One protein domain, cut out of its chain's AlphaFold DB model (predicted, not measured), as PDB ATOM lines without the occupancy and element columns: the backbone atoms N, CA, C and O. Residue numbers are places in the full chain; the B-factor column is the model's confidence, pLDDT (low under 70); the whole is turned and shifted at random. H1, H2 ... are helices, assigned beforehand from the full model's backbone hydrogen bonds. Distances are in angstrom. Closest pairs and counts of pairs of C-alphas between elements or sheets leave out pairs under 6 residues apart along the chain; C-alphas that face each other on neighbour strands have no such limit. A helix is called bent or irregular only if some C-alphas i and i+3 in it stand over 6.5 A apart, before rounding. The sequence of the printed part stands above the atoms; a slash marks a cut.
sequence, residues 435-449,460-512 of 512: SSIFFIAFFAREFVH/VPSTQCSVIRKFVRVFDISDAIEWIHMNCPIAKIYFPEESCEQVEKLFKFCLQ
ATOM      1  N   SER A 435     -47.483  47.939  -6.632       38.21
ATOM      2  CA  SER A 435     -46.662  46.721  -6.608       38.21
ATOM      3  C   SER A 435     -46.548  46.080  -5.221       38.21
ATOM      4  O   SER A 435     -46.840  44.900  -5.085       38.21
ATOM      5  N   SER A 436     -46.148  46.814  -4.181       42.93
ATOM      6  CA  SER A 436     -45.859  46.250  -2.854       42.93
ATOM      7  C   SER A 436     -47.098  45.635  -2.188       42.93
ATOM      8  O   SER A 436     -47.012  44.529  -1.662       42.93
ATOM      9  N   ILE A 437     -48.273  46.265  -2.306       46.68
ATOM     10  CA  ILE A 437     -49.532  45.720  -1.760       46.68
ATOM     11  C   ILE A 437     -49.953  44.447  -2.515       46.68
ATOM     12  O   ILE A 437     -50.370  43.468  -1.895       46.68
ATOM     13  N   PHE A 438     -49.796  44.424  -3.844       42.31
ATOM     14  CA  PHE A 438     -50.080  43.238  -4.658       42.31
ATOM     15  C   PHE A 438     -49.111  42.085  -4.374       42.31
ATOM     16  O   PHE A 438     -49.549  40.938  -4.316       42.31
ATOM     17  N   PHE A 439     -47.822  42.367  -4.164       45.94
ATOM     18  CA  PHE A 439     -46.836  41.350  -3.793       45.94
ATOM     19  C   PHE A 439     -47.114  40.785  -2.395       45.94
ATOM     20  O   PHE A 439     -47.121  39.568  -2.236       45.94
ATOM     21  N   ILE A 440     -47.443  41.630  -1.412       51.46
ATOM     22  CA  ILE A 440     -47.828  41.190  -0.058       51.46
ATOM     23  C   ILE A 440     -49.081  40.300  -0.109       51.46
ATOM     24  O   ILE A 440     -49.102  39.233   0.499       51.46
ATOM     25  N   ALA A 441     -50.099  40.671  -0.894       49.19
ATOM     26  CA  ALA A 441     -51.305  39.859  -1.071       49.19
ATOM     27  C   ALA A 441     -51.044  38.537  -1.826       49.19
ATOM     28  O   ALA A 441     -51.642  37.508  -1.504       49.19
ATOM     29  N   PHE A 442     -50.138  38.542  -2.811       51.54
ATOM     30  CA  PHE A 442     -49.725  37.345  -3.549       51.54
ATOM     31  C   PHE A 442     -48.994  36.346  -2.644       51.54
ATOM     32  O   PHE A 442     -49.316  35.159  -2.661       51.54
ATOM     33  N   PHE A 443     -48.070  36.821  -1.803       50.05
ATOM     34  CA  PHE A 443     -47.375  35.970  -0.835       50.05
ATOM     35  C   PHE A 443     -48.287  35.522   0.305       50.05
ATOM     36  O   PHE A 443     -48.219  34.361   0.695       50.05
ATOM     37  N   ALA A 444     -49.203  36.370   0.784       53.72
ATOM     38  CA  ALA A 444     -50.208  35.954   1.761       53.72
ATOM     39  C   ALA A 444     -51.042  34.780   1.216       53.72
ATOM     40  O   ALA A 444     -51.267  33.802   1.919       53.72
ATOM     41  N   ARG A 445     -51.407  34.794  -0.072       55.71
ATOM     42  CA  ARG A 445     -52.115  33.675  -0.712       55.71
ATOM     43  C   ARG A 445     -51.303  32.368  -0.761       55.71
ATOM     44  O   ARG A 445     -51.914  31.307  -0.668       55.71
ATOM     45  N   GLU A 446     -49.975  32.424  -0.897       54.97
ATOM     46  CA  GLU A 446     -49.092  31.239  -0.827       54.97
ATOM     47  C   GLU A 446     -48.828  30.770   0.624       54.97
ATOM     48  O   GLU A 446     -48.610  29.581   0.835       54.97
ATOM     49  N   PHE A 447     -48.888  31.660   1.624       52.69
ATOM     50  CA  PHE A 447     -48.556  31.352   3.029       52.69
ATOM     51  C   PHE A 447     -49.755  30.996   3.933       52.69
ATOM     52  O   PHE A 447     -49.566  30.305   4.931       52.69
ATOM     53  N   VAL A 448     -50.988  31.405   3.601       49.20
ATOM     54  CA  VAL A 448     -52.167  31.370   4.508       49.20
ATOM     55  C   VAL A 448     -52.652  29.968   4.945       49.20
ATOM     56  O   VAL A 448     -53.537  29.868   5.786       49.20
ATOM     57  N   HIS A 449     -52.051  28.863   4.493       48.66
ATOM     58  CA  HIS A 449     -52.335  27.527   5.049       48.66
ATOM     59  C   HIS A 449     -51.115  26.601   5.062       48.66
ATOM     60  O   HIS A 449     -51.181  25.471   4.578       48.66
ATOM     61  N   VAL A 460     -38.554  19.117   8.427       56.38
ATOM     62  CA  VAL A 460     -39.354  20.198   7.814       56.38
ATOM     63  C   VAL A 460     -39.659  19.814   6.356       56.38
ATOM     64  O   VAL A 460     -38.731  19.473   5.613       56.38
ATOM     65  N   PRO A 461     -40.922  19.876   5.893       61.78
ATOM     66  CA  PRO A 461     -41.272  19.528   4.520       61.78
ATOM     67  C   PRO A 461     -40.532  20.412   3.504       61.78
ATOM     68  O   PRO A 461     -40.562  21.642   3.596       61.78
ATOM     69  N   SER A 462     -39.923  19.800   2.479       64.74
ATOM     70  CA  SER A 462     -39.172  20.497   1.413       64.74
ATOM     71  C   SER A 462     -39.980  21.602   0.714       64.74
ATOM     72  O   SER A 462     -39.422  22.585   0.222       64.74
ATOM     73  N   THR A 463     -41.308  21.468   0.715       68.03
ATOM     74  CA  THR A 463     -42.261  22.444   0.188       68.03
ATOM     75  C   THR A 463     -42.253  23.754   0.975       68.03
ATOM     76  O   THR A 463     -42.242  24.815   0.354       68.03
ATOM     77  N   GLN A 464     -42.166  23.717   2.309       67.81
ATOM     78  CA  GLN A 464     -42.124  24.921   3.149       67.81
ATOM     79  C   GLN A 464     -40.828  25.707   2.924       67.81
ATOM     80  O   GLN A 464     -40.850  26.923   2.718       67.81
ATOM     81  N   CYS A 465     -39.697  25.003   2.844       82.66
ATOM     82  CA  CYS A 465     -38.414  25.637   2.565       82.66
ATOM     83  C   CYS A 465     -38.317  26.205   1.145       82.66
ATOM     84  O   CYS A 465     -37.638  27.210   0.936       82.66
ATOM     85  N   SER A 466     -39.020  25.628   0.166       75.95
ATOM     86  CA  SER A 466     -39.092  26.195  -1.186       75.95
ATOM     87  C   SER A 466     -39.744  27.581  -1.189       75.95
ATOM     88  O   SER A 466     -39.197  28.524  -1.769       75.95
ATOM     89  N   VAL A 467     -40.867  27.733  -0.477       74.62
ATOM     90  CA  VAL A 467     -41.579  29.015  -0.363       74.62
ATOM     91  C   VAL A 467     -40.718  30.052   0.364       74.62
ATOM     92  O   VAL A 467     -40.577  31.175  -0.116       74.62
ATOM     93  N   ILE A 468     -40.053  29.666   1.457       80.16
ATOM     94  CA  ILE A 468     -39.146  30.553   2.205       80.16
ATOM     95  C   ILE A 468     -37.951  30.990   1.344       80.16
ATOM     96  O   ILE A 468     -37.633  32.176   1.279       80.16
ATOM     97  N   ARG A 469     -37.320  30.074   0.598       82.62
ATOM     98  CA  ARG A 469     -36.216  30.419  -0.321       82.62
ATOM     99  C   ARG A 469     -36.662  31.317  -1.470       82.62
ATOM    100  O   ARG A 469     -35.857  32.096  -1.978       82.62
ATOM    101  N   LYS A 470     -37.908  31.182  -1.931       79.98
ATOM    102  CA  LYS A 470     -38.498  32.068  -2.943       79.98
ATOM    103  C   LYS A 470     -38.754  33.452  -2.352       79.98
ATOM    104  O   LYS A 470     -38.411  34.436  -2.990       79.98
ATOM    105  N   PHE A 471     -39.272  33.523  -1.127       77.29
ATOM    106  CA  PHE A 471     -39.466  34.770  -0.392       77.29
ATOM    107  C   PHE A 471     -38.142  35.532  -0.220       77.29
ATOM    108  O   PHE A 471     -38.030  36.666  -0.673       77.29
ATOM    109  N   VAL A 472     -37.106  34.880   0.316       82.71
ATOM    110  CA  VAL A 472     -35.772  35.481   0.500       82.71
ATOM    111  C   VAL A 472     -35.185  35.986  -0.821       82.71
ATOM    112  O   VAL A 472     -34.651  37.089  -0.866       82.71
ATOM    113  N   ARG A 473     -35.352  35.226  -1.914       79.97
ATOM    114  CA  ARG A 473     -34.901  35.633  -3.255       79.97
ATOM    115  C   ARG A 473     -35.678  36.810  -3.837       79.97
ATOM    116  O   ARG A 473     -35.082  37.651  -4.493       79.97
ATOM    117  N   VAL A 474     -36.994  36.859  -3.648       74.85
ATOM    118  CA  VAL A 474     -37.836  37.926  -4.217       74.85
ATOM    119  C   VAL A 474     -37.640  39.249  -3.482       74.85
ATOM    120  O   VAL A 474     -37.693  40.303  -4.111       74.85
ATOM    121  N   PHE A 475     -37.391  39.200  -2.175       73.13
ATOM    122  CA  PHE A 475     -37.160  40.389  -1.354       73.13
ATOM    123  C   PHE A 475     -35.680  40.767  -1.209       73.13
ATOM    124  O   PHE A 475     -35.384  41.702  -0.472       73.13
ATOM    125  N   ASP A 476     -34.778  40.060  -1.901       78.81
ATOM    126  CA  ASP A 476     -33.323  40.265  -1.859       78.81
ATOM    127  C   ASP A 476     -32.789  40.394  -0.419       78.81
ATOM    128  O   ASP A 476     -32.048  41.309  -0.057       78.81
ATOM    129  N   ILE A 477     -33.261  39.496   0.454       81.37
ATOM    130  CA  ILE A 477     -32.946  39.534   1.881       81.37
ATOM    131  C   ILE A 477     -31.538  38.964   2.077       81.37
ATOM    132  O   ILE A 477     -31.338  37.752   1.987       81.37
ATOM    133  N   SER A 478     -30.570  39.839   2.362       77.29
ATOM    134  CA  SER A 478     -29.157  39.477   2.535       77.29
ATOM    135  C   SER A 478     -28.890  38.653   3.795       77.29
ATOM    136  O   SER A 478     -28.119  37.698   3.757       77.29
ATOM    137  N   ASP A 479     -29.541  39.008   4.904       83.49
ATOM    138  CA  ASP A 479     -29.509  38.259   6.157       83.49
ATOM    139  C   ASP A 479     -30.947  38.047   6.632       83.49
ATOM    140  O   ASP A 479     -31.610  38.951   7.144       83.49
ATOM    141  N   ALA A 480     -31.456  36.836   6.418       81.62
ATOM    142  CA  ALA A 480     -32.815  36.486   6.803       81.62
ATOM    143  C   ALA A 480     -33.025  36.499   8.321       81.62
ATOM    144  O   ALA A 480     -34.144  36.727   8.776       81.62
ATOM    145  N   ILE A 481     -31.967  36.277   9.101       81.93
ATOM    146  CA  ILE A 481     -32.033  36.261  10.560       81.93
ATOM    147  C   ILE A 481     -32.142  37.689  11.067       81.93
ATOM    148  O   ILE A 481     -33.075  38.004  11.804       81.93
ATOM    149  N   GLU A 482     -31.265  38.573  10.594       83.05
ATOM    150  CA  GLU A 482     -31.354  40.004  10.886       83.05
ATOM    151  C   GLU A 482     -32.697  40.584  10.413       83.05
ATOM    152  O   GLU A 482     -33.349  41.336  11.141       83.05
ATOM    153  N   TRP A 483     -33.179  40.167   9.238       83.97
ATOM    154  CA  TRP A 483     -34.464  40.615   8.711       83.97
ATOM    155  C   TRP A 483     -35.644  40.201   9.596       83.97
ATOM    156  O   TRP A 483     -36.508  41.038   9.853       83.97
ATOM    157  N   ILE A 484     -35.683  38.960  10.099       84.15
ATOM    158  CA  ILE A 484     -36.736  38.501  11.024       84.15
ATOM    159  C   ILE A 484     -36.666  39.259  12.350       84.15
ATOM    160  O   ILE A 484     -37.712  39.649  12.869       84.15
ATOM    161  N   HIS A 485     -35.466  39.523  12.875       80.77
ATOM    162  CA  HIS A 485     -35.289  40.325  14.094       80.77
ATOM    163  C   HIS A 485     -35.830  41.748  13.922       80.77
ATOM    164  O   HIS A 485     -36.558  42.244  14.782       80.77
ATOM    165  N   MET A 486     -35.548  42.378  12.782       78.06
ATOM    166  CA  MET A 486     -35.982  43.747  12.483       78.06
ATOM    167  C   MET A 486     -37.459  43.845  12.066       78.06
ATOM    168  O   MET A 486     -38.086  44.885  12.262       78.06
ATOM    169  N   ASN A 487     -38.031  42.774  11.504       83.54
ATOM    170  CA  ASN A 487     -39.361  42.767  10.883       83.54
ATOM    171  C   ASN A 487     -40.292  41.683  11.450       83.54
ATOM    172  O   ASN A 487     -41.240  41.263  10.787       83.54
ATOM    173  N   CYS A 488     -40.073  41.253  12.691       80.00
ATOM    174  CA  CYS A 488     -40.896  40.265  13.397       80.00
ATOM    175  C   CYS A 488     -42.423  40.524  13.294       80.00
ATOM    176  O   CYS A 488     -43.164  39.569  13.044       80.00
ATOM    177  N   PRO A 489     -42.935  41.773  13.371       76.64
ATOM    178  CA  PRO A 489     -44.356  42.051  13.136       76.64
ATOM    179  C   PRO A 489     -44.841  41.667  11.734       76.64
ATOM    180  O   PRO A 489     -45.957  41.185  11.592       76.64
ATOM    181  N   ILE A 490     -44.001  41.846  10.710       74.79
ATOM    182  CA  ILE A 490     -44.305  41.464   9.325       74.79
ATOM    183  C   ILE A 490     -44.286  39.943   9.198       74.79
ATOM    184  O   ILE A 490     -45.198  39.365   8.617       74.79
ATOM    185  N   ALA A 491     -43.284  39.282   9.780       74.13
ATOM    186  CA  ALA A 491     -43.198  37.825   9.781       74.13
ATOM    187  C   ALA A 491     -44.429  37.178  10.446       74.13
ATOM    188  O   ALA A 491     -44.987  36.222   9.909       74.13
ATOM    189  N   LYS A 492     -44.930  37.755  11.546       76.59
ATOM    190  CA  LYS A 492     -46.150  37.295  12.231       76.59
ATOM    191  C   LYS A 492     -47.434  37.399  11.408       76.59
ATOM    192  O   LYS A 492     -48.391  36.699  11.720       76.59
ATOM    193  N   ILE A 493     -47.472  38.222  10.358       74.78
ATOM    194  CA  ILE A 493     -48.610  38.253   9.420       74.78
ATOM    195  C   ILE A 493     -48.700  36.925   8.656       74.78
ATOM    196  O   ILE A 493     -49.796  36.447   8.377       74.78
ATOM    197  N   TYR A 494     -47.552  36.325   8.340       70.13
ATOM    198  CA  TYR A 494     -47.465  35.068   7.595       70.13
ATOM    199  C   TYR A 494     -47.439  33.838   8.511       70.13
ATOM    200  O   TYR A 494     -47.900  32.774   8.109       70.13
ATOM    201  N   PHE A 495     -46.941  33.989   9.742       77.11
ATOM    202  CA  PHE A 495     -46.853  32.932  10.752       77.11
ATOM    203  C   PHE A 495     -47.558  33.364  12.050       77.11
ATOM    204  O   PHE A 495     -46.892  33.708  13.029       77.11
ATOM    205  N   PRO A 496     -48.904  33.398  12.073       73.77
ATOM    206  CA  PRO A 496     -49.658  33.940  13.206       73.77
ATOM    207  C   PRO A 496     -49.551  33.086  14.477       73.77
ATOM    208  O   PRO A 496     -49.646  33.624  15.581       73.77
ATOM    209  N   GLU A 497     -49.345  31.774  14.331       74.93
ATOM    210  CA  GLU A 497     -49.275  30.820  15.449       74.93
ATOM    211  C   GLU A 497     -47.859  30.659  16.030       74.93
ATOM    212  O   GLU A 497     -47.699  30.117  17.122       74.93
ATOM    213  N   GLU A 498     -46.833  31.167  15.342       76.89
ATOM    214  CA  GLU A 498     -45.433  30.959  15.710       76.89
ATOM    215  C   GLU A 498     -44.830  32.179  16.418       76.89
ATOM    216  O   GLU A 498     -45.116  33.347  16.125       76.89
ATOM    217  N   SER A 499     -43.930  31.917  17.362       84.42
ATOM    218  CA  SER A 499     -43.070  32.951  17.935       84.42
ATOM    219  C   SER A 499     -41.998  33.372  16.926       84.42
ATOM    220  O   SER A 499     -41.589  32.597  16.063       84.42
ATOM    221  N   CYS A 500     -41.487  34.601  17.038       82.43
ATOM    222  CA  CYS A 500     -40.429  35.059  16.131       82.43
ATOM    223  C   CYS A 500     -39.146  34.220  16.258       82.43
ATOM    224  O   CYS A 500     -38.443  34.061  15.269       82.43
ATOM    225  N   GLU A 501     -38.904  33.582  17.410       83.54
ATOM    226  CA  GLU A 501     -37.829  32.595  17.576       83.54
ATOM    227  C   GLU A 501     -38.087  31.301  16.787       83.54
ATOM    228  O   GLU A 501     -37.155  30.707  16.245       83.54
ATOM    229  N   GLN A 502     -39.342  30.851  16.699       81.92
ATOM    230  CA  GLN A 502     -39.718  29.687  15.890       81.92
ATOM    231  C   GLN A 502     -39.601  29.995  14.395       81.92
ATOM    232  O   GLN A 502     -39.040  29.191  13.652       81.92
ATOM    233  N   VAL A 503     -40.038  31.183  13.964       83.93
ATOM    234  CA  VAL A 503     -39.858  31.642  12.577       83.93
ATOM    235  C   VAL A 503     -38.372  31.791  12.243       83.93
ATOM    236  O   VAL A 503     -37.934  31.353  11.181       83.93
ATOM    237  N   GLU A 504     -37.565  32.327  13.161       84.63
ATOM    238  CA  GLU A 504     -36.110  32.399  13.004       84.63
ATOM    239  C   GLU A 504     -35.492  31.004  12.833       84.63
ATOM    240  O   GLU A 504     -34.713  30.788  11.905       84.63
ATOM    241  N   LYS A 505     -35.859  30.033  13.683       84.92
ATOM    242  CA  LYS A 505     -35.398  28.638  13.559       84.92
ATOM    243  C   LYS A 505     -35.810  28.013  12.227       84.92
ATOM    244  O   LYS A 505     -34.993  27.336  11.610       84.92
ATOM    245  N   LEU A 506     -37.029  28.277  11.760       83.27
ATOM    246  CA  LEU A 506     -37.530  27.786  10.475       83.27
ATOM    247  C   LEU A 506     -36.728  28.355   9.297       83.27
ATOM    248  O   LEU A 506     -36.315  27.613   8.409       83.27
ATOM    249  N   PHE A 507     -36.451  29.662   9.300       85.28
ATOM    250  CA  PHE A 507     -35.628  30.284   8.261       85.28
ATOM    251  C   PHE A 507     -34.171  29.815   8.331       85.28
ATOM    252  O   PHE A 507     -33.591  29.553   7.279       85.28
ATOM    253  N   LYS A 508     -33.596  29.620   9.531       85.04
ATOM    254  CA  LYS A 508     -32.269  28.990   9.688       85.04
ATOM    255  C   LYS A 508     -32.240  27.595   9.078       85.04
ATOM    256  O   LYS A 508     -31.313  27.289   8.341       85.04
ATOM    257  N   PHE A 509     -33.257  26.781   9.351       83.49
ATOM    258  CA  PHE A 509     -33.349  25.421   8.824       83.49
ATOM    259  C   PHE A 509     -33.487  25.399   7.294       83.49
ATOM    260  O   PHE A 509     -32.888  24.566   6.629       83.49
ATOM    261  N   CYS A 510     -34.257  26.322   6.715       83.68
ATOM    262  CA  CYS A 510     -34.525  26.330   5.278       83.68
ATOM    263  C   CYS A 510     -33.435  26.983   4.409       83.68
ATOM    264  O   CYS A 510     -33.448  26.785   3.184       83.68
ATOM    265  N   LEU A 511     -32.544  27.782   5.008       79.61
ATOM    266  CA  LEU A 511     -31.458  28.500   4.326       79.61
ATOM    267  C   LEU A 511     -30.070  27.868   4.515       79.61
ATOM    268  O   LEU A 511     -29.148  28.268   3.804       79.61
ATOM    269  N   GLN A 512     -29.930  26.908   5.434       68.19
ATOM    270  CA  GLN A 512     -28.829  25.936   5.422       68.19
ATOM    271  C   GLN A 512     -29.007  24.956   4.257       68.19
ATOM    272  O   GLN A 512     -27.961  24.536   3.714       68.19
TER     273      GLN A 512
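AT A GLANCE: This is residues 435 to 449 and 460 to 512 of the 512 residues of an uncharacterized protein of Wuchereria bancrofti (UniProt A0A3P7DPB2). H4 joins a small cluster of steeply crossed helices by packing on both H2 and H3, while H1 lies loosely to one side, running opposite to H2. The 68 printed residues, with named helices H1 to H4 in chain order and no named strand, are all helix in class and compact, with radius of gyration of the C-alphas 11.2 A and spans of 29 by 26 by 25 A.

IN THESE COORDINATES: H1, residues 435 to 447, begins at C-alpha 435 (-46.662, 46.721, -6.608) and is 18.2 A long. H2, residues 462 to 474, measures 18.4 A. H3, residues 480 to 494, measures 14.7 A and is irregular: C-alphas 486 and 489 are 8.6 A apart. H4, residues 500 to 511, measures 16.2 A and ends at C-alpha 511 (-31.458, 28.500, 4.326).

HOW THE PARTS SIT: H1 and H2 are close but not clearly touching; their closest C-alphas, Glu 446 and Val 467, are 7.8 A apart. H2 touches H4 with residues 465 to 469 alone, closest C-alphas Cys 465 and Cys 510, 4.8 A, about perpendicular at 87 degrees. H3 and H4 touch, closest C-alphas Cys 488 and Cys 500, 5.9 A, at a steep tilt of 64 degrees, opposite ways. H1 and H4 are apart. Every O i to N i+4 pair is within hydrogen-bond range in H1, H2 and H4, and 7 of 11 in H3.

THE WHOLE: The farthest C-alphas, Ser 435 and Val 460, are 31.1 A apart. Residues 450 to 459 are not printed, a gap of 15.2 A between C-alphas 449 and 460. The links H2 to H3 and H3 to H4 are tight. The pLDDT is under 70 at residues 435 to 449, 460 to 464 and 512.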